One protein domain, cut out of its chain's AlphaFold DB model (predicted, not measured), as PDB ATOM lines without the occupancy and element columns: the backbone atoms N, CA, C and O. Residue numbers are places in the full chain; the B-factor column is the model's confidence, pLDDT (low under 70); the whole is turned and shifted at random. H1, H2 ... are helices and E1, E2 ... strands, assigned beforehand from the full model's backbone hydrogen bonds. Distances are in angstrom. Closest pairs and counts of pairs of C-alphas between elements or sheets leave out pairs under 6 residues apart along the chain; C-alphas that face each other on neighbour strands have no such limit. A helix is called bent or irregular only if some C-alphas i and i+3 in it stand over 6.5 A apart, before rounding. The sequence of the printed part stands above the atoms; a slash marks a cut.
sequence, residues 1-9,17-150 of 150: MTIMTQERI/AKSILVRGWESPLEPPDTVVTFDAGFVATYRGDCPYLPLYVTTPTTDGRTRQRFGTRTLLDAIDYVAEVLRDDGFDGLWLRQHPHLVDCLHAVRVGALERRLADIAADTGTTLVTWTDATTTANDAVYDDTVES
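This is residues 1 to 9 and 17 to 150 of the 150 residues of an uncharacterized protein of Haladaptatus paucihalophilus DX253 (UniProt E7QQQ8). A twisted seven-stranded sheet has two long helices, H2 and H4, side by side over one face, with short H3 on that face near the strands' ends. A small hairpin, E3 and E4, reaches out beyond E2 and E5, and H1 packs by E1 and E9. The 143 printed residues include four helices and nine strands in the order H1 E1 E2 E3 E4 E5 E6 H2 E7 H3 H4 E8 E9, class mixed. The sheet is mixed, ordered E6 E5 E2 E7 E8 E1 E9. The whole is compact, with a radius of gyration of the C-alphas of 14.3 A and spans of 44 by 35 by 26 A.

Across the sheet, find E6 at residues 64 to 71, 23.5 A long, E5 at 54 to 61, 21.8 A, E2 at 35 to 40, E7 at 93 to 97, E8 at 128 to 133, E1 at 19 to 23, and E9 at 146 to 149, ending at C-alpha 149 (-64.027, -11.701, 51.028). E3 is residues 45 to 47 and E4 is 50 to 52. H1, residues 2 to 9, begins at C-alpha 2 (-58.843, -18.449, 43.774). H2, residues 72 to 88, runs 24.3 A and is irregular, with C-alphas 73 and 76 8.1 A apart. H3 is residues 99 to 106; H4, 108 to 125, runs 25.4 A from C-alpha 108 (-49.869, -2.362, 61.733).

E6 and E5 form an antiparallel hairpin, N 57 to O 68 being 2.9 A. E5 and E2 are antiparallel, N 37 to O 58 2.9 A. Parallel neighbours follow: E2 and E7, N 38 to O 95 2.8 A; E7 and E8, N 96 to O 130 2.8 A; E8 and E1, N 20 to O 129 2.8 A; E1 and E9, N 23 to O 148 2.8 A. Hairpin E3 and E4 has N 45 and O 52 at 2.9 A. H2 and H4 give two layers, helices on one face of the sheet, at heights of 8.6 A and 9.2 A. They touch, closest at the C-alphas of Arg 87 and Thr 125, 5.9 A, with a shallow tilt of 18 degrees, the same way. H3, on the same face, is over none of the strands. H1 is over E1 at a height of 8.9 A. E7, H3 H4, E8 is a strand-helix-strand unit, two parallel neighbour strands joined through helices, with a right-handed crossover. In H1, H3 and H4 every O i to N i+4 pair is within hydrogen-bond range; H2 has 11 of 13.

The farthest C-alphas, of Glu 7 and Gly 48, are 44.5 A apart. Residues 10 to 16 are not printed, and C-alphas 9 and 17 are 9.3 A apart across that cut. The links E1 to E2 and E8 to E9 are long. The model's pLDDT is under 70 at residues 1 to 3, 46 to 47 and 49 to 51.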
ATOM      1  N   MET A   1     -60.937 -21.895  45.014       55.03
ATOM      2  CA  MET A   1     -61.663 -20.636  45.290       55.03
ATOM      3  C   MET A   1     -60.947 -19.401  44.741       55.03
ATOM      4  O   MET A   1     -61.553 -18.354  44.663       55.03
ATOM      5  N   THR A   2     -59.705 -19.536  44.267       59.28
ATOM      6  CA  THR A   2     -58.843 -18.449  43.774       59.28
ATOM      7  C   THR A   2     -59.292 -17.805  42.450       59.28
ATOM      8  O   THR A   2     -59.112 -16.607  42.271       59.28
ATOM      9  N   ILE A   3     -59.908 -18.584  41.547       61.06
ATOM     10  CA  ILE A   3     -60.363 -18.103  40.227       61.06
ATOM     11  C   ILE A   3     -61.488 -17.067  40.377       61.06
ATOM     12  O   ILE A   3     -61.408 -15.996  39.789       61.06
ATOM     13  N   MET A   4     -62.475 -17.329  41.243       71.69
ATOM     14  CA  MET A   4     -63.576 -16.388  41.496       71.69
ATOM     15  C   MET A   4     -63.090 -15.069  42.109       71.69
ATOM     16  O   MET A   4     -63.598 -14.008  41.762       71.69
ATOM     17  N   THR A   5     -62.091 -15.112  42.995       79.06
ATOM     18  CA  THR A   5     -61.533 -13.899  43.608       79.06
ATOM     19  C   THR A   5     -60.791 -13.045  42.579       79.06
ATOM     20  O   THR A   5     -60.946 -11.829  42.575       79.06
ATOM     21  N   GLN A   6     -60.037 -13.660  41.662       79.31
ATOM     22  CA  GLN A   6     -59.362 -12.944  40.573       79.31
ATOM     23  C   GLN A   6     -60.348 -12.326  39.572       79.31
ATOM     24  O   GLN A   6     -60.167 -11.178  39.175       79.31
ATOM     25  N   GLU A   7     -61.406 -13.052  39.202       82.00
ATOM     26  CA  GLU A   7     -62.492 -12.514  38.371       82.00
ATOM     27  C   GLU A   7     -63.164 -11.322  39.057       82.00
ATOM     28  O   GLU A   7     -63.359 -10.278  38.438       82.00
ATOM     29  N   ARG A   8     -63.422 -11.425  40.365       84.50
ATOM     30  CA  ARG A   8     -64.024 -10.336  41.133       84.50
ATOM     31  C   ARG A   8     -63.128  -9.101  41.228       84.50
ATOM     32  O   ARG A   8     -63.615  -7.987  41.074       84.50
ATOM     33  N   ILE A   9     -61.827  -9.289  41.453       84.50
ATOM     34  CA  ILE A   9     -60.835  -8.202  41.441       84.50
ATOM     35  C   ILE A   9     -60.844  -7.500  40.083       84.50
ATOM     36  O   ILE A   9     -60.849  -6.273  40.030       84.50
ATOM     37  N   ALA A  17     -61.937   1.216  40.215       88.94
ATOM     38  CA  ALA A  17     -61.379   1.111  41.561       88.94
ATOM     39  C   ALA A  17     -59.847   1.142  41.503       88.94
ATOM     40  O   ALA A  17     -59.227   0.416  40.725       88.94
ATOM     41  N   LYS A  18     -59.233   1.950  42.365       91.31
ATOM     42  CA  LYS A  18     -57.780   2.161  42.419       91.31
ATOM     43  C   LYS A  18     -57.112   1.262  43.445       91.31
ATOM     44  O   LYS A  18     -55.922   0.962  43.337       91.31
ATOM     45  N   SER A  19     -57.871   0.823  44.440       95.31
ATOM     46  CA  SER A  19     -57.376  -0.002  45.533       95.31
ATOM     47  C   SER A  19     -58.430  -1.004  46.005       95.31
ATOM     48  O   SER A  19     -59.587  -0.668  46.246       95.31
ATOM     49  N   ILE A  20     -58.016  -2.259  46.164       95.56
ATOM     50  CA  ILE A  20     -58.876  -3.373  46.560       95.56
ATOM     51  C   ILE A  20     -58.224  -4.105  47.730       95.56
ATOM     52  O   ILE A  20     -57.067  -4.532  47.644       95.56
ATOM     53  N   LEU A  21     -58.970  -4.278  48.818       95.62
ATOM     54  CA  LEU A  21     -58.586  -5.165  49.910       95.62
ATOM     55  C   LEU A  21     -59.193  -6.544  49.675       95.62
ATOM     56  O   LEU A  21     -60.387  -6.667  49.431       95.62
ATOM     57  N   VAL A  22     -58.396  -7.595  49.787       94.31
ATOM     58  CA  VAL A  22     -58.864  -8.976  49.710       94.31
ATOM     59  C   VAL A  22     -58.603  -9.647  51.047       94.31
ATOM     60  O   VAL A  22     -57.449  -9.806  51.450       94.31
ATOM     61  N   ARG A  23     -59.673 -10.050  51.731       92.44
ATOM     62  CA  ARG A  23     -59.624 -10.810  52.980       92.44
ATOM     63  C   ARG A  23     -59.817 -12.287  52.662       92.44
ATOM     64  O   ARG A  23     -60.916 -12.713  52.341       92.44
ATOM     65  N   GLY A  24     -58.742 -13.067  52.705       87.56
ATOM     66  CA  GLY A  24     -58.756 -14.488  52.364       87.56
ATOM     67  C   GLY A  24     -57.495 -15.218  52.816       87.56
ATOM     68  O   GLY A  24     -56.482 -14.603  53.138       87.56
ATOM     69  N   TRP A  25     -57.561 -16.550  52.845       76.12
ATOM     70  CA  TRP A  25     -56.510 -17.390  53.438       76.12
ATOM     71  C   TRP A  25     -55.141 -17.250  52.753       76.12
ATOM     72  O   TRP A  25     -54.117 -17.240  53.430       76.12
ATOM     73  N   GLU A  26     -55.101 -17.140  51.421       75.94
ATOM     74  CA  GLU A  26     -53.841 -17.000  50.686       75.94
ATOM     75  C   GLU A  26     -54.037 -16.313  49.329       75.94
ATOM     76  O   GLU A  26     -55.003 -16.579  48.607       75.94
ATOM     77  N   SER A  27     -53.092 -15.446  48.961       82.00
ATOM     78  CA  SER A  27     -52.996 -14.906  47.604       82.00
ATOM     79  C   SER A  27     -52.642 -16.012  46.598       82.00
ATOM     80  O   SER A  27     -51.886 -16.916  46.958       82.00
ATOM     81  N   PRO A  28     -53.061 -15.917  45.326       80.56
ATOM     82  CA  PRO A  28     -52.640 -16.851  44.285       80.56
ATOM     83  C   PRO A  28     -51.111 -17.021  44.244       80.56
ATOM     84  O   PRO A  28     -50.366 -16.033  44.260       80.56
ATOM     85  N   LEU A  29     -50.644 -18.273  44.169       74.38
ATOM     86  CA  LEU A  29     -49.213 -18.583  44.028       74.38
ATOM     87  C   LEU A  29     -48.660 -18.037  42.708       74.38
ATOM     88  O   LEU A  29     -47.568 -17.469  42.676       74.38
ATOM     89  N   GLU A  30     -49.453 -18.166  41.644       80.62
ATOM     90  CA  GLU A  30     -49.148 -17.689  40.301       80.62
ATOM     91  C   GLU A  30     -50.069 -16.501  39.976       80.62
ATOM     92  O   GLU A  30     -51.238 -16.703  39.634       80.62
ATOM     93  N   PRO A  31     -49.593 -15.253  40.141       80.31
ATOM     94  CA  PRO A  31     -50.353 -14.077  39.728       80.31
ATOM     95  C   PRO A  31     -50.443 -14.003  38.191       80.31
ATOM     96  O   PRO A  31     -49.731 -14.740  37.504       80.31
ATOM     97  N   PRO A  32     -51.288 -13.125  37.628       83.62
ATOM     98  CA  PRO A  32     -51.275 -12.815  36.196       83.62
ATOM     99  C   PRO A  32     -49.928 -12.245  35.716       83.62
ATOM    100  O   PRO A  32     -49.184 -11.647  36.494       83.62
ATOM    101  N   ASP A  33     -49.638 -12.373  34.418       85.69
ATOM    102  CA  ASP A  33     -48.403 -11.863  33.789       85.69
ATOM    103  C   ASP A  33     -48.371 -10.337  33.609       85.69
ATOM    104  O   ASP A  33     -47.402  -9.793  33.094       85.69
ATOM    105  N   THR A  34     -49.406  -9.635  34.059       89.12
ATOM    106  CA  THR A  34     -49.508  -8.171  34.014       89.12
ATOM    107  C   THR A  34     -49.485  -7.541  35.406       89.12
ATOM    108  O   THR A  34     -49.835  -6.376  35.569       89.12
ATOM    109  N   VAL A  35     -49.074  -8.300  36.427       92.38
ATOM    110  CA  VAL A  35     -49.098  -7.859  37.825       92.38
ATOM    111  C   VAL A  35     -47.705  -7.864  38.442       92.38
ATOM    112  O   VAL A  35     -47.026  -8.892  38.478       92.38
ATOM    113  N   VAL A  36     -47.326  -6.731  39.031       95.00
ATOM    114  CA  VAL A  36     -46.163  -6.625  39.921       95.00
ATOM    115  C   VAL A  36     -46.566  -7.090  41.315       95.00
ATOM    116  O   VAL A  36     -47.601  -6.682  41.830       95.00
ATOM    117  N   THR A  37     -45.752  -7.914  41.973       96.06
ATOM    118  CA  THR A  37     -46.009  -8.318  43.365       96.06
ATOM    119  C   THR A  37     -44.984  -7.723  44.311       96.06
ATOM    120  O   THR A  37     -43.786  -7.859  44.067       96.06
ATOM    121  N   PHE A  38     -45.443  -7.189  45.432       95.69
ATOM    122  CA  PHE A  38     -44.638  -6.775  46.569       95.69
ATOM    123  C   PHE A  38     -44.979  -7.670  47.767       95.69
ATOM    124  O   PHE A  38     -46.134  -7.730  48.186       95.69
ATOM    125  N   ASP A  39     -44.003  -8.385  48.326       92.88
ATOM    126  CA  ASP A  39     -44.236  -9.264  49.476       92.88
ATOM    127  C   ASP A  39     -43.076  -9.318  50.469       92.88
ATOM    128  O   ASP A  39     -41.923  -9.034  50.144       92.88
ATOM    129  N   ALA A  40     -43.391  -9.690  51.709       89.69
ATOM    130  CA  ALA A  40     -42.391 -10.108  52.679       89.69
ATOM    131  C   ALA A  40     -42.050 -11.592  52.511       89.69
ATOM    132  O   ALA A  40     -42.921 -12.434  52.297       89.69
ATOM    133  N   GLY A  41     -40.775 -11.933  52.684       85.50
ATOM    134  CA  GLY A  41     -40.344 -13.321  52.778       85.50
ATOM    135  C   GLY A  41     -40.666 -13.952  54.123       85.50
ATOM    136  O   GLY A  41     -40.592 -13.290  55.142       85.50
ATOM    137  N   PHE A  42     -40.880 -15.266  54.128       75.50
ATOM    138  CA  PHE A  42     -41.247 -16.054  55.314       75.50
ATOM    139  C   PHE A  42     -40.215 -16.102  56.452       75.50
ATOM    140  O   PHE A  42     -40.532 -16.552  57.550       75.50
ATOM    141  N   VAL A  43     -38.957 -15.731  56.195       73.38
ATOM    142  CA  VAL A  43     -37.872 -15.890  57.171       73.38
ATOM    143  C   VAL A  43     -37.396 -14.525  57.642       73.38
ATOM    144  O   VAL A  43     -36.583 -13.877  56.978       73.38
ATOM    145  N   ALA A  44     -37.852 -14.124  58.828       70.94
ATOM    146  CA  ALA A  44     -37.230 -13.054  59.593       70.94
ATOM    147  C   ALA A  44     -35.956 -13.591  60.267       70.94
ATOM    148  O   ALA A  44     -35.999 -14.554  61.033       70.94
ATOM    149  N   THR A  45     -34.802 -12.984  59.987       70.38
ATOM    150  CA  THR A  45     -33.545 -13.303  60.675       70.38
ATOM    151  C   THR A  45     -33.168 -12.180  61.627       70.38
ATOM    152  O   THR A  45     -33.329 -11.005  61.319       70.38
ATOM    153  N   TYR A  46     -32.644 -12.512  62.803       69.75
ATOM    154  CA  TYR A  46     -32.099 -11.506  63.711       69.75
ATOM    155  C   TYR A  46     -30.650 -11.206  63.327       69.75
ATOM    156  O   TYR A  46     -29.806 -12.103  63.312       69.75
ATOM    157  N   ARG A  47     -30.350  -9.942  63.008       66.12
ATOM    158  CA  ARG A  47     -28.974  -9.476  62.777       66.12
ATOM    159  C   ARG A  47     -28.662  -8.352  63.761       66.12
ATOM    160  O   ARG A  47     -28.961  -7.187  63.495       66.12
ATOM    161  N   GLY A  48     -28.064  -8.718  64.896       73.62
ATOM    162  CA  GLY A  48     -28.005  -7.847  66.077       73.62
ATOM    163  C   GLY A  48     -29.402  -7.669  66.682       73.62
ATOM    164  O   GLY A  48     -30.207  -8.594  66.624       73.62
ATOM    165  N   ASP A  49     -29.719  -6.467  67.166       67.44
ATOM    166  CA  ASP A  49     -31.022  -6.139  67.781       67.44
ATOM    167  C   ASP A  49     -32.119  -5.770  66.761       67.44
ATOM    168  O   ASP A  49     -33.146  -5.194  67.110       67.44
ATOM    169  N   CYS A  50     -31.901  -6.039  65.470       62.38
ATOM    170  CA  CYS A  50     -32.830  -5.668  64.403       62.38
ATOM    171  C   CYS A  50     -33.372  -6.911  63.682       62.38
ATOM    172  O   CYS A  50     -32.565  -7.679  63.141       62.38
ATOM    173  N   PRO A  51     -34.707  -7.080  63.583       69.00
ATOM    174  CA  PRO A  51     -35.289  -8.068  62.688       69.00
ATOM    175  C   PRO A  51     -34.993  -7.678  61.234       69.00
ATOM    176  O   PRO A  51     -35.266  -6.563  60.780       69.00
ATOM    177  N   TYR A  52     -34.395  -8.607  60.502       79.88
ATOM    178  CA  TYR A  52     -34.163  -8.524  59.071       79.88
ATOM    179  C   TYR A  52     -35.210  -9.379  58.364       79.88
ATOM    180  O   TYR A  52     -35.157 -10.608  58.399       79.88
ATOM    181  N   LEU A  53     -36.152  -8.708  57.710       86.81
ATOM    182  CA  LEU A  53     -37.176  -9.329  56.881       86.81
ATOM    183  C   LEU A  53     -36.861  -9.008  55.409       86.81
ATOM    184  O   LEU A  53     -36.781  -7.836  55.032       86.81
ATOM    185  N   PRO A  54     -36.588 -10.006  54.560       90.44
ATOM    186  CA  PRO A  54     -36.418  -9.732  53.146       90.44
ATOM    187  C   PRO A  54     -37.758  -9.318  52.543       90.44
ATOM    188  O   PRO A  54     -38.778  -9.957  52.788       90.44
ATOM    189  N   LEU A  55     -37.731  -8.263  51.745       93.62
ATOM    190  CA  LEU A  55     -38.840  -7.841  50.905       93.62
ATOM    191  C   LEU A  55     -38.535  -8.287  49.482       93.62
ATOM    192  O   LEU A  55     -37.375  -8.280  49.064       93.62
ATOM    193  N   TYR A  56     -39.556  -8.670  48.741       94.69
ATOM    194  CA  TYR A  56     -39.409  -9.095  47.367       94.69
ATOM    195  C   TYR A  56     -40.349  -8.320  46.469       94.69
ATOM    196  O   TYR A  56     -41.539  -8.200  46.753       94.69
ATOM    197  N   VAL A  57     -39.792  -7.845  45.361       95.81
ATOM    198  CA  VAL A  57     -40.554  -7.306  44.241       95.81
ATOM    199  C   VAL A  57     -40.412  -8.295  43.097       95.81
ATOM    200  O   VAL A  57     -39.294  -8.584  42.669       95.81
ATOM    201  N   THR A  58     -41.526  -8.865  42.645       95.25
ATOM    202  CA  THR A  58     -41.552  -9.760  41.482       95.25
ATOM    203  C   THR A  58     -42.229  -9.052  40.325       95.25
ATOM    204  O   THR A  58     -43.326  -8.523  40.487       95.25
ATOM    205  N   THR A  59     -41.572  -9.066  39.173       93.69
ATOM    206  CA  THR A  59     -41.985  -8.367  37.958       93.69
ATOM    207  C   THR A  59     -42.080  -9.369  36.809       93.69
ATOM    208  O   THR A  59     -41.107 -10.098  36.566       93.69
ATOM    209  N   PRO A  60     -43.216  -9.446  36.104       91.12
ATOM    210  CA  PRO A  60     -43.297 -10.157  34.836       91.12
ATOM    211  C   PRO A  60     -42.350  -9.546  33.798       91.12
ATOM    212  O   PRO A  60     -42.143  -8.337  33.768       91.12
ATOM    213  N   THR A  61     -41.753 -10.389  32.964       87.06
ATOM    214  CA  THR A  61     -40.889 -10.026  31.836       87.06
ATOM    215  C   THR A  61     -41.202 -10.936  30.648       87.06
ATOM    216  O   THR A  61     -41.871 -11.961  30.789       87.06
ATOM    217  N   THR A  62     -40.684 -10.614  29.462       83.12
ATOM    218  CA  THR A  62     -40.853 -11.457  28.263       83.12
ATOM    219  C   THR A  62     -40.292 -12.872  28.425       83.12
ATOM    220  O   THR A  62     -40.785 -13.796  27.784       83.12
ATOM    221  N   ASP A  63     -39.287 -13.047  29.290       84.62
ATOM    222  CA  ASP A  63     -38.607 -14.325  29.541       84.62
ATOM    223  C   ASP A  63     -39.116 -15.042  30.809       84.62
ATOM    224  O   ASP A  63     -38.559 -16.063  31.221       84.62
ATOM    225  N   GLY A  64     -40.164 -14.517  31.456       86.75
ATOM    226  CA  GLY A  64     -40.767 -15.100  32.652       86.75
ATOM    227  C   GLY A  64     -40.947 -14.085  33.773       86.75
ATOM    228  O   GLY A  64     -41.595 -13.063  33.602       86.75
ATOM    229  N   ARG A  65     -40.440 -14.384  34.972       90.06
ATOM    230  CA  ARG A  65     -40.560 -13.490  36.132       90.06
ATOM    231  C   ARG A  65     -39.204 -13.236  36.753       90.06
ATOM    232  O   ARG A  65     -38.482 -14.174  37.090       90.06
ATOM    233  N   THR A  66     -38.909 -11.966  36.981       93.12
ATOM    234  CA  THR A  66     -37.726 -11.531  37.718       93.12
ATOM    235  C   THR A  66     -38.129 -11.214  39.148       93.12
ATOM    236  O   THR A  66     -39.119 -10.529  39.383       93.12
ATOM    237  N   ARG A  67     -37.370 -11.720  40.123       93.56
ATOM    238  CA  ARG A  67     -37.586 -11.436  41.547       93.56
ATOM    239  C   ARG A  67     -36.390 -10.689  42.109       93.56
ATOM    240  O   ARG A  67     -35.308 -11.261  42.237       93.56
ATOM    241  N   GLN A  68     -36.602  -9.440  42.504       95.44
ATOM    242  CA  GLN A  68     -35.608  -8.628  43.194       95.44
ATOM    243  C   GLN A  68     -35.832  -8.676  44.704       95.44
ATOM    244  O   GLN A  68     -36.965  -8.652  45.182       95.44
ATOM    245  N   ARG A  69     -34.738  -8.772  45.464       94.25
ATOM    246  CA  ARG A  69     -34.754  -8.855  46.928       94.25
ATOM    247  C   ARG A  69     -34.210  -7.571  47.544       94.25
ATOM    248  O   ARG A  69     -33.075  -7.193  47.273       94.25
ATOM    249  N   PHE A  70     -34.973  -7.004  48.464       92.50
ATOM    250  CA  PHE A  70     -34.617  -5.854  49.288       92.50
ATOM    251  C   PHE A  70     -34.561  -6.258  50.767       92.50
ATOM    252  O   PHE A  70     -35.118  -7.279  51.177       92.50
ATOM    253  N   GLY A  71     -33.856  -5.488  51.593       86.69
ATOM    254  CA  GLY A  71     -33.932  -5.628  53.049       86.69
ATOM    255  C   GLY A  71     -34.972  -4.680  53.645       86.69
ATOM    256  O   GLY A  71     -35.285  -3.653  53.056       86.69
ATOM    257  N   THR A  72     -35.439  -4.931  54.870       80.62
ATOM    258  CA  THR A  72     -36.296  -3.960  55.592       80.62
ATOM    259  C   THR A  72     -35.676  -2.579  55.743       80.62
ATOM    260  O   THR A  72     -36.385  -1.578  55.754       80.62
ATOM    261  N   ARG A  73     -34.346  -2.506  55.863       82.19
ATOM    262  CA  ARG A  73     -33.610  -1.234  55.939       82.19
ATOM    263  C   ARG A  73     -33.691  -0.421  54.646       82.19
ATOM    264  O   ARG A  73     -33.436   0.773  54.684       82.19
ATOM    265  N   THR A  74     -34.047  -1.069  53.542       86.19
ATOM    266  CA  THR A  74     -34.163  -0.500  52.199       86.19
ATOM    267  C   THR A  74     -35.618  -0.568  51.728       86.19
ATOM    268  O   THR A  74     -35.879  -0.802  50.555       86.19
ATOM    269  N   LEU A  75     -36.584  -0.448  52.653       89.56
ATOM    270  CA  LEU A  75     -38.011  -0.440  52.311       89.56
ATOM    271  C   LEU A  75     -38.329   0.676  51.310       89.56
ATOM    272  O   LEU A  75     -39.088   0.449  50.379       89.56
ATOM    273  N   LEU A  76     -37.726   1.855  51.488       92.12
ATOM    274  CA  LEU A  76     -37.875   2.966  50.549       92.12
ATOM    275  C   LEU A  76     -37.331   2.594  49.168       92.12
ATOM    276  O   LEU A  76     -38.073   2.705  48.207       92.12
ATOM    277  N   ASP A  77     -36.130   2.013  49.087       94.50
ATOM    278  CA  ASP A  77     -35.568   1.543  47.812       94.50
ATOM    279  C   ASP A  77     -36.470   0.497  47.128       94.50
ATOM    280  O   ASP A  77     -36.590   0.482  45.907       94.50
ATOM    281  N   ALA A  78     -37.131  -0.373  47.901       95.44
ATOM    282  CA  ALA A  78     -38.079  -1.348  47.359       95.44
ATOM    283  C   ALA A  78     -39.341  -0.674  46.793       95.44
ATOM    284  O   ALA A  78     -39.851  -1.093  45.756       95.44
ATOM    285  N   ILE A  79     -39.844   0.358  47.474       96.19
ATOM    286  CA  ILE A  79     -40.991   1.164  47.033       96.19
ATOM    287  C   ILE A  79     -40.628   1.974  45.784       96.19
ATOM    288  O   ILE A  79     -41.410   2.011  44.837       96.19
ATOM    289  N   ASP A  80     -39.452   2.599  45.770       95.88
ATOM    290  CA  ASP A  80     -38.971   3.388  44.637       95.88
ATOM    291  C   ASP A  80     -38.779   2.494  43.409       95.88
ATOM    292  O   ASP A  80     -39.253   2.839  42.330       95.88
ATOM    293  N   TYR A  81     -38.228   1.290  43.592       96.25
ATOM    294  CA  TYR A  81     -38.130   0.295  42.527       96.25
ATOM    295  C   TYR A  81     -39.501  -0.122  41.975       96.25
ATOM    296  O   TYR A  81     -39.673  -0.202  40.763       96.25
ATOM    297  N   VAL A  82     -40.508  -0.346  42.832       96.62
ATOM    298  CA  VAL A  82     -41.887  -0.597  42.362       96.62
ATOM    299  C   VAL A  82     -42.398   0.575  41.527       96.62
ATOM    300  O   VAL A  82     -43.010   0.359  40.485       96.62
ATOM    301  N   ALA A  83     -42.153   1.809  41.965       96.12
ATOM    302  CA  ALA A  83     -42.609   2.992  41.251       96.12
ATOM    303  C   ALA A  83     -41.908   3.178  39.895       96.12
ATOM    304  O   ALA A  83     -42.533   3.673  38.965       96.12
ATOM    305  N   GLU A  84     -40.628   2.821  39.775       95.25
ATOM    306  CA  GLU A  84     -39.909   2.797  38.492       95.25
ATOM    307  C   GLU A  84     -40.524   1.756  37.553       95.25
ATOM    308  O   GLU A  84     -41.017   2.103  36.484       95.25
ATOM    309  N   VAL A  85     -40.627   0.509  38.016       94.38
ATOM    310  CA  VAL A  85     -41.194  -0.614  37.257       94.38
ATOM    311  C   VAL A  85     -42.607  -0.313  36.745       94.38
ATOM    312  O   VAL A  85     -42.909  -0.532  35.576       94.38
ATOM    313  N   LEU A  86     -43.492   0.209  37.598       94.50
ATOM    314  CA  LEU A  86     -44.873   0.498  37.199       94.50
ATOM    315  C   LEU A  86     -44.983   1.651  36.190       94.50
ATOM    316  O   LEU A  86     -45.935   1.679  35.415       94.50
ATOM    317  N   ARG A  87     -44.032   2.595  36.183       92.50
ATOM    318  CA  ARG A  87     -44.007   3.691  35.199       92.50
ATOM    319  C   ARG A  87     -43.482   3.241  33.842       92.50
ATOM    320  O   ARG A  87     -43.933   3.773  32.831       92.50
ATOM    321  N   ASP A  88     -42.547   2.300  33.837       88.12
ATOM    322  CA  ASP A  88     -41.846   1.893  32.622       88.12
ATOM    323  C   ASP A  88     -42.625   0.836  31.820       88.12
ATOM    324  O   ASP A  88     -42.595   0.867  30.589       88.12
ATOM    325  N   ASP A  89     -43.378  -0.048  32.490       75.06
ATOM    326  CA  ASP A  89     -43.820  -1.318  31.888       75.06
ATOM    327  C   ASP A  89     -45.350  -1.552  31.822       75.06
ATOM    328  O   ASP A  89     -45.792  -2.644  31.470       75.06
ATOM    329  N   GLY A  90     -46.191  -0.541  32.073       80.88
ATOM    330  CA  GLY A  90     -47.630  -0.589  31.737       80.88
ATOM    331  C   GLY A  90     -48.413  -1.768  32.341       80.88
ATOM    332  O   GLY A  90     -49.211  -2.399  31.649       80.88
ATOM    333  N   PHE A  91     -48.156  -2.087  33.609       91.19
ATOM    334  CA  PHE A  91     -48.815  -3.177  34.333       91.19
ATOM    335  C   PHE A  91     -50.270  -2.854  34.703       91.19
ATOM    336  O   PHE A  91     -50.614  -1.702  34.935       91.19
ATOM    337  N   ASP A  92     -51.111  -3.878  34.851       89.62
ATOM    338  CA  ASP A  92     -52.521  -3.701  35.237       89.62
ATOM    339  C   ASP A  92     -52.678  -3.528  36.758       89.62
ATOM    340  O   ASP A  92     -53.617  -2.897  37.251       89.62
ATOM    341  N   GLY A  93     -51.759  -4.102  37.541       92.25
ATOM    342  CA  GLY A  93     -51.895  -4.110  38.991       92.25
ATOM    343  C   GLY A  93     -50.609  -4.298  39.777       92.25
ATOM    344  O   GLY A  93     -49.617  -4.865  39.312       92.25
ATOM    345  N   LEU A  94     -50.682  -3.858  41.029       95.88
ATOM    346  CA  LEU A  94     -49.670  -4.020  42.059       95.88
ATOM    347  C   LEU A  94     -50.266  -4.821  43.211       95.88
ATOM    348  O   LEU A  94     -51.229  -4.395  43.839       95.88
ATOM    349  N   TRP A  95     -49.703  -5.985  43.510       95.94
ATOM    350  CA  TRP A  95     -50.215  -6.866  44.552       95.94
ATOM    351  C   TRP A  95     -49.327  -6.843  45.789       95.94
ATOM    352  O   TRP A  95     -48.204  -7.341  45.753       95.94
ATOM    353  N   LEU A  96     -49.857  -6.338  46.901       95.56
ATOM    354  CA  LEU A  96     -49.268  -6.485  48.227       95.56
ATOM    355  C   LEU A  96     -49.684  -7.843  48.811       95.56
ATOM    356  O   LEU A  96     -50.841  -8.043  49.181       95.56
ATOM    357  N   ARG A  97     -48.743  -8.790  48.884       92.75
ATOM    358  CA  ARG A  97     -48.969 -10.136  49.446       92.75
ATOM    359  C   ARG A  97     -48.236 -10.299  50.773       92.75
ATOM    360  O   ARG A  97     -47.372  -9.497  51.125       92.75
ATOM    361  N   GLN A  98     -48.561 -11.372  51.498       90.88
ATOM    362  CA  GLN A  98     -47.989 -11.657  52.823       90.88
ATOM    363  C   GLN A  98     -48.194 -10.484  53.805       90.88
ATOM    364  O   GLN A  98     -47.348 -10.211  54.657       90.88
ATOM    365  N   HIS A  99     -49.329  -9.785  53.682       93.69
ATOM    366  CA  HIS A  99     -49.676  -8.638  54.517       93.69
ATOM    367  C   HIS A  99     -49.667  -8.956  56.027       93.69
ATOM    368  O   HIS A  99     -49.037  -8.199  56.767       93.69
ATOM    369  N   PRO A 100     -50.221 -10.092  56.506       92.00
ATOM    370  CA  PRO A 100     -50.121 -10.472  57.920       92.00
ATOM    371  C   PRO A 100     -48.677 -10.543  58.410       92.00
ATOM    372  O   PRO A 100     -48.338 -10.003  59.459       92.00
ATOM    373  N   HIS A 101     -47.782 -11.095  57.589       89.81
ATOM    374  CA  HIS A 101     -46.375 -11.213  57.946       89.81
ATOM    375  C   HIS A 101     -45.662  -9.854  58.015       89.81
ATOM    376  O   HIS A 101     -44.801  -9.633  58.872       89.81
ATOM    377  N   LEU A 102     -46.037  -8.916  57.138       90.81
ATOM    378  CA  LEU A 102     -45.582  -7.528  57.227       90.81
ATOM    379  C   LEU A 102     -46.070  -6.867  58.519       90.81
ATOM    380  O   LEU A 102     -45.281  -6.183  59.170       90.81
ATOM    381  N   VAL A 103     -47.330  -7.080  58.907       91.75
ATOM    382  CA  VAL A 103     -47.906  -6.521  60.141       91.75
ATOM    383  C   VAL A 103     -47.205  -7.082  61.374       91.75
ATOM    384  O   VAL A 103     -46.800  -6.299  62.237       91.75
ATOM    385  N   ASP A 104     -46.974  -8.393  61.421       89.12
ATOM    386  CA  ASP A 104     -46.263  -9.061  62.514       89.12
ATOM    387  C   ASP A 104     -44.847  -8.503  62.708       89.12
ATOM    388  O   ASP A 104     -44.387  -8.305  63.834       89.12
ATOM    389  N   CYS A 105     -44.145  -8.220  61.607       86.06
ATOM    390  CA  CYS A 105     -42.750  -7.787  61.656       86.06
ATOM    391  C   CYS A 105     -42.567  -6.269  61.795       86.06
ATOM    392  O   CYS A 105     -41.606  -5.819  62.422       86.06
ATOM    393  N   LEU A 106     -43.426  -5.467  61.160       85.88
ATOM    394  CA  LEU A 106     -43.271  -4.011  61.048       85.88
ATOM    395  C   LEU A 106     -44.289  -3.220  61.873       85.88
ATOM    396  O   LEU A 106     -44.111  -2.008  61.993       85.88
ATOM    397  N   HIS A 107     -45.275  -3.880  62.487       89.00
ATOM    398  CA  HIS A 107     -46.418  -3.291  63.188       89.00
ATOM    399  C   HIS A 107     -47.445  -2.630  62.250       89.00
ATOM    400  O   HIS A 107     -47.090  -1.919  61.306       89.00
ATOM    401  N   ALA A 108     -48.737  -2.788  62.567       92.56
ATOM    402  CA  ALA A 108     -49.869  -2.362  61.733       92.56
ATOM    403  C   ALA A 108     -49.792  -0.893  61.281       92.56
ATOM    404  O   ALA A 108     -50.028  -0.581  60.123       92.56
ATOM    405  N   VAL A 109     -49.375   0.020  62.166       93.50
ATOM    406  CA  VAL A 109     -49.229   1.452  61.830       93.50
ATOM    407  C   VAL A 109     -48.219   1.697  60.700       93.50
ATOM    408  O   VAL A 109     -48.450   2.556  59.851       93.50
ATOM    409  N   ARG A 110     -47.094   0.967  60.670       91.69
ATOM    410  CA  ARG A 110     -46.095   1.135  59.603       91.69
ATOM    411  C   ARG A 110     -46.572   0.513  58.300       91.69
ATOM    412  O   ARG A 110     -46.333   1.089  57.245       91.69
ATOM    413  N   VAL A 111     -47.264  -0.621  58.382       94.25
ATOM    414  CA  VAL A 111     -47.869  -1.256  57.207       94.25
ATOM    415  C   VAL A 111     -48.974  -0.376  56.624       94.25
ATOM    416  O   VAL A 111     -48.968  -0.145  55.427       94.25
ATOM    417  N   GLY A 112     -49.790   0.277  57.453       95.62
ATOM    418  CA  GLY A 112     -50.782   1.248  56.986       95.62
ATOM    419  C   GLY A 112     -50.195   2.448  56.237       95.62
ATOM    420  O   GLY A 112     -50.820   2.978  55.315       95.62
ATOM    421  N   ALA A 113     -48.984   2.883  56.602       94.75
ATOM    422  CA  ALA A 113     -48.255   3.907  55.855       94.75
ATOM    423  C   ALA A 113     -47.692   3.368  54.526       94.75
ATOM    424  O   ALA A 113     -47.701   4.091  53.530       94.75
ATOM    425  N   LEU A 114     -47.237   2.109  54.505       95.12
ATOM    426  CA  LEU A 114     -46.825   1.413  53.285       95.12
ATOM    427  C   LEU A 114     -48.004   1.251  52.316       95.12
ATOM    428  O   LEU A 114     -47.867   1.625  51.159       95.12
ATOM    429  N   GLU A 115     -49.155   0.765  52.784       97.06
ATOM    430  CA  GLU A 115     -50.378   0.600  51.984       97.06
ATOM    431  C   GLU A 115     -50.767   1.912  51.305       97.06
ATOM    432  O   GLU A 115     -50.947   1.948  50.091       97.06
ATOM    433  N   ARG A 116     -50.793   3.018  52.063       97.06
ATOM    434  CA  ARG A 116     -51.065   4.348  51.504       97.06
ATOM    435  C   ARG A 116     -50.053   4.729  50.427       97.06
ATOM    436  O   ARG A 116     -50.442   5.182  49.361       97.06
ATOM    437  N   ARG A 117     -48.758   4.519  50.681       96.81
ATOM    438  CA  ARG A 117     -47.711   4.872  49.718       96.81
ATOM    439  C   ARG A 117     -47.802   4.050  48.432       96.81
ATOM    440  O   ARG A 117     -47.596   4.600  47.356       96.81
ATOM    441  N   LEU A 118     -48.096   2.755  48.537       97.06
ATOM    442  CA  LEU A 118     -48.300   1.894  47.373       97.06
ATOM    443  C   LEU A 118     -49.578   2.273  46.615       97.06
ATOM    444  O   LEU A 118     -49.574   2.226  45.391       97.06
ATOM    445  N   ALA A 119     -50.634   2.694  47.314       96.88
ATOM    446  CA  ALA A 119     -51.863   3.174  46.688       96.88
ATOM    447  C   ALA A 119     -51.633   4.477  45.915       96.88
ATOM    448  O   ALA A 119     -52.102   4.598  44.788       96.88
ATOM    449  N   ASP A 120     -50.856   5.410  46.475       96.19
ATOM    450  CA  ASP A 120     -50.465   6.641  45.780       96.19
ATOM    451  C   ASP A 120     -49.687   6.316  44.491       96.19
ATOM    452  O   ASP A 120     -49.983   6.857  43.430       96.19
ATOM    453  N   ILE A 121     -48.731   5.381  44.557       96.25
ATOM    454  CA  ILE A 121     -47.963   4.934  43.381       96.25
ATOM    455  C   ILE A 121     -48.873   4.267  42.348       96.25
ATOM    456  O   ILE A 121     -48.732   4.530  41.155       96.25
ATOM    457  N   ALA A 122     -49.792   3.407  42.790       94.62
ATOM    458  CA  ALA A 122     -50.718   2.723  41.901       94.62
ATOM    459  C   ALA A 122     -51.614   3.738  41.173       94.62
ATOM    460  O   ALA A 122     -51.695   3.729  39.946       94.62
ATOM    461  N   ALA A 123     -52.165   4.707  41.908       93.38
ATOM    462  CA  ALA A 123     -52.970   5.783  41.343       93.38
ATOM    463  C   ALA A 123     -52.182   6.659  40.351       93.38
ATOM    464  O   ALA A 123     -52.699   6.967  39.278       93.38
ATOM    465  N   ASP A 124     -50.936   7.022  40.672       94.50
ATOM    466  CA  ASP A 124     -50.063   7.818  39.794       94.50
ATOM    467  C   ASP A 124     -49.689   7.084  38.496       94.50
ATOM    468  O   ASP A 124     -49.401   7.718  37.481       94.50
ATOM    469  N   THR A 125     -49.672   5.750  38.527       93.25
ATOM    470  CA  THR A 125     -49.297   4.894  37.389       93.25
ATOM    471  C   THR A 125     -50.501   4.337  36.633       93.25
ATOM    472  O   THR A 125     -50.323   3.656  35.628       93.25
ATOM    473  N   GLY A 126     -51.725   4.644  37.076       91.19
ATOM    474  CA  GLY A 126     -52.951   4.099  36.489       91.19
ATOM    475  C   GLY A 126     -53.123   2.595  36.723       91.19
ATOM    476  O   GLY A 126     -53.852   1.947  35.980       91.19
ATOM    477  N   THR A 127     -52.458   2.042  37.738       93.19
ATOM    478  CA  THR A 127     -52.544   0.627  38.111       93.19
ATOM    479  C   THR A 127     -53.443   0.445  39.331       93.19
ATOM    480  O   THR A 127     -53.719   1.390  40.071       93.19
ATOM    481  N   THR A 128     -53.933  -0.774  39.563       95.50
ATOM    482  CA  THR A 128     -54.731  -1.077  40.763       95.50
ATOM    483  C   THR A 128     -53.905  -1.744  41.846       95.50
ATOM    484  O   THR A 128     -53.298  -2.796  41.629       95.50
ATOM    485  N   LEU A 129     -53.926  -1.159  43.045       97.12
ATOM    486  CA  LEU A 129     -53.381  -1.800  44.233       97.12
ATOM    487  C   LEU A 129     -54.339  -2.897  44.703       97.12
ATOM    488  O   LEU A 129     -55.486  -2.627  45.036       97.12
ATOM    489  N   VAL A 130     -53.846  -4.121  44.836       96.00
ATOM    490  CA  VAL A 130     -54.571  -5.222  45.477       96.00
ATOM    491  C   VAL A 130     -53.789  -5.653  46.706       96.00
ATOM    492  O   VAL A 130     -52.632  -6.049  46.600       96.00
ATOM    493  N   THR A 131     -54.393  -5.589  47.886       95.75
ATOM    494  CA  THR A 131     -53.768  -6.095  49.116       95.75
ATOM    495  C   THR A 131     -54.449  -7.370  49.559       95.75
ATOM    496  O   THR A 131     -55.651  -7.373  49.784       95.75
ATOM    497  N   TRP A 132     -53.681  -8.446  49.710       94.19
ATOM    498  CA  TRP A 132     -54.184  -9.717  50.225       94.19
ATOM    499  C   TRP A 132     -53.812  -9.875  51.694       94.19
ATOM    500  O   TRP A 132     -52.628  -9.913  52.038       94.19
ATOM    501  N   THR A 133     -54.820 -10.024  52.545       93.44
ATOM    502  CA  THR A 133     -54.672 -10.220  53.988       93.44
ATOM    503  C   THR A 133     -55.597 -11.325  54.484       93.44
ATOM    504  O   THR A 133     -56.559 -11.673  53.809       93.44
ATOM    505  N   ASP A 134     -55.338 -11.874  55.669       91.00
ATOM    506  CA  ASP A 134     -56.301 -12.758  56.330       91.00
ATOM    507  C   ASP A 134     -57.463 -11.961  56.964       91.00
ATOM    508  O   ASP A 134     -57.427 -10.730  57.073       91.00
ATOM    509  N   ALA A 135     -58.506 -12.670  57.401       87.94
ATOM    510  CA  ALA A 135     -59.721 -12.076  57.967       87.94
ATOM    511  C   ALA A 135     -59.511 -11.327  59.301       87.94
ATOM    512  O   ALA A 135     -60.363 -10.544  59.710       87.94
ATOM    513  N   THR A 136     -58.404 -11.576  59.998       88.81
ATOM    514  CA  THR A 136     -58.134 -11.080  61.357       88.81
ATOM    515  C   THR A 136     -57.102  -9.959  61.395       88.81
ATOM    516  O   THR A 136     -57.121  -9.127  62.304       88.81
ATOM    517  N   THR A 137     -56.223  -9.904  60.400       92.50
ATOM    518  CA  THR A 137     -55.170  -8.905  60.306       92.50
ATOM    519  C   THR A 137     -55.769  -7.544  59.943       92.50
ATOM    520  O   THR A 137     -56.540  -7.389  58.988       92.50
ATOM    521  N   THR A 138     -55.408  -6.531  60.732       90.50
ATOM    522  CA  THR A 138     -55.811  -5.139  60.508       90.50
ATOM    523  C   THR A 138     -55.110  -4.571  59.279       90.50
ATOM    524  O   THR A 138     -53.885  -4.581  59.232       90.50
ATOM    525  N   ALA A 139     -55.889  -4.033  58.343       90.81
ATOM    526  CA  ALA A 139     -55.428  -3.265  57.187       90.81
ATOM    527  C   ALA A 139     -55.867  -1.801  57.346       90.81
ATOM    528  O   ALA A 139     -56.747  -1.491  58.157       90.81
ATOM    529  N   ASN A 140     -55.265  -0.880  56.599       91.62
ATOM    530  CA  ASN A 140     -55.701   0.510  56.573       91.62
ATOM    531  C   ASN A 140     -56.947   0.659  55.690       91.62
ATOM    532  O   ASN A 140     -56.847   1.072  54.539       91.62
ATOM    533  N   ASP A 141     -58.127   0.352  56.239       89.00
ATOM    534  CA  ASP A 141     -59.401   0.356  55.499       89.00
ATOM    535  C   ASP A 141     -59.682   1.691  54.769       89.00
ATOM    536  O   ASP A 141     -60.373   1.711  53.758       89.00
ATOM    537  N   ALA A 142     -59.098   2.812  55.216       91.25
ATOM    538  CA  ALA A 142     -59.225   4.116  54.558       91.25
ATOM    539  C   ALA A 142     -58.478   4.232  53.211       91.25
ATOM    540  O   ALA A 142     -58.593   5.261  52.548       91.25
ATOM    541  N   VAL A 143     -57.665   3.239  52.844       93.25
ATOM    542  CA  VAL A 143     -56.933   3.186  51.570       93.25
ATOM    543  C   VAL A 143     -57.765   2.552  50.463       93.25
ATOM    544  O   VAL A 143     -57.513   2.858  49.302       93.25
ATOM    545  N   TYR A 144     -58.715   1.675  50.792       94.56
ATOM    546  CA  TYR A 144     -59.339   0.768  49.830       94.56
ATOM    547  C   TYR A 144     -60.702   1.263  49.352       94.56
ATOM    548  O   TYR A 144     -61.556   1.613  50.166       94.56
ATOM    549  N   ASP A 145     -60.914   1.244  48.037       93.06
ATOM    550  CA  ASP A 145     -62.198   1.594  47.422       93.06
ATOM    551  C   ASP A 145     -63.232   0.469  47.583       93.06
ATOM    552  O   ASP A 145     -64.433   0.730  47.678       93.06
ATOM    553  N   ASP A 146     -62.772  -0.787  47.624       93.31
ATOM    554  CA  ASP A 146     -63.623  -1.968  47.792       93.31
ATOM    555  C   ASP A 146     -62.919  -3.068  48.608       93.31
ATOM    556  O   ASP A 146     -61.689  -3.110  48.728       93.31
ATOM    557  N   THR A 147     -63.710  -3.977  49.180       92.25
ATOM    558  CA  THR A 147     -63.242  -5.142  49.938       92.25
ATOM    559  C   THR A 147     -63.887  -6.424  49.417       92.25
ATOM    560  O   THR A 147     -65.107  -6.533  49.305       92.25
ATOM    561  N   VAL A 148     -63.057  -7.426  49.134       90.50
ATOM    562  CA  VAL A 148     -63.464  -8.754  48.667       90.50
ATOM    563  C   VAL A 148     -63.163  -9.788  49.743       90.50
ATOM    564  O   VAL A 148     -62.014  -9.958  50.145       90.50
ATOM    565  N   GLU A 149     -64.183 -10.529  50.164       88.44
ATOM    566  CA  GLU A 149     -64.027 -11.701  51.028       88.44
ATOM    567  C   GLU A 149     -63.777 -12.944  50.156       88.44
ATOM    568  O   GLU A 149     -64.492 -13.171  49.174       88.44
ATOM    569  N   SER A 150     -62.755 -13.733  50.494       77.06
ATOM    570  CA  SER A 150     -62.261 -14.870  49.706       77.06
ATOM    571  C   SER A 150     -62.057 -16.139  50.517       77.06
ATOM    572  O   SER A 150     -61.857 -16.100  51.749       77.06
TER     573      SER A 150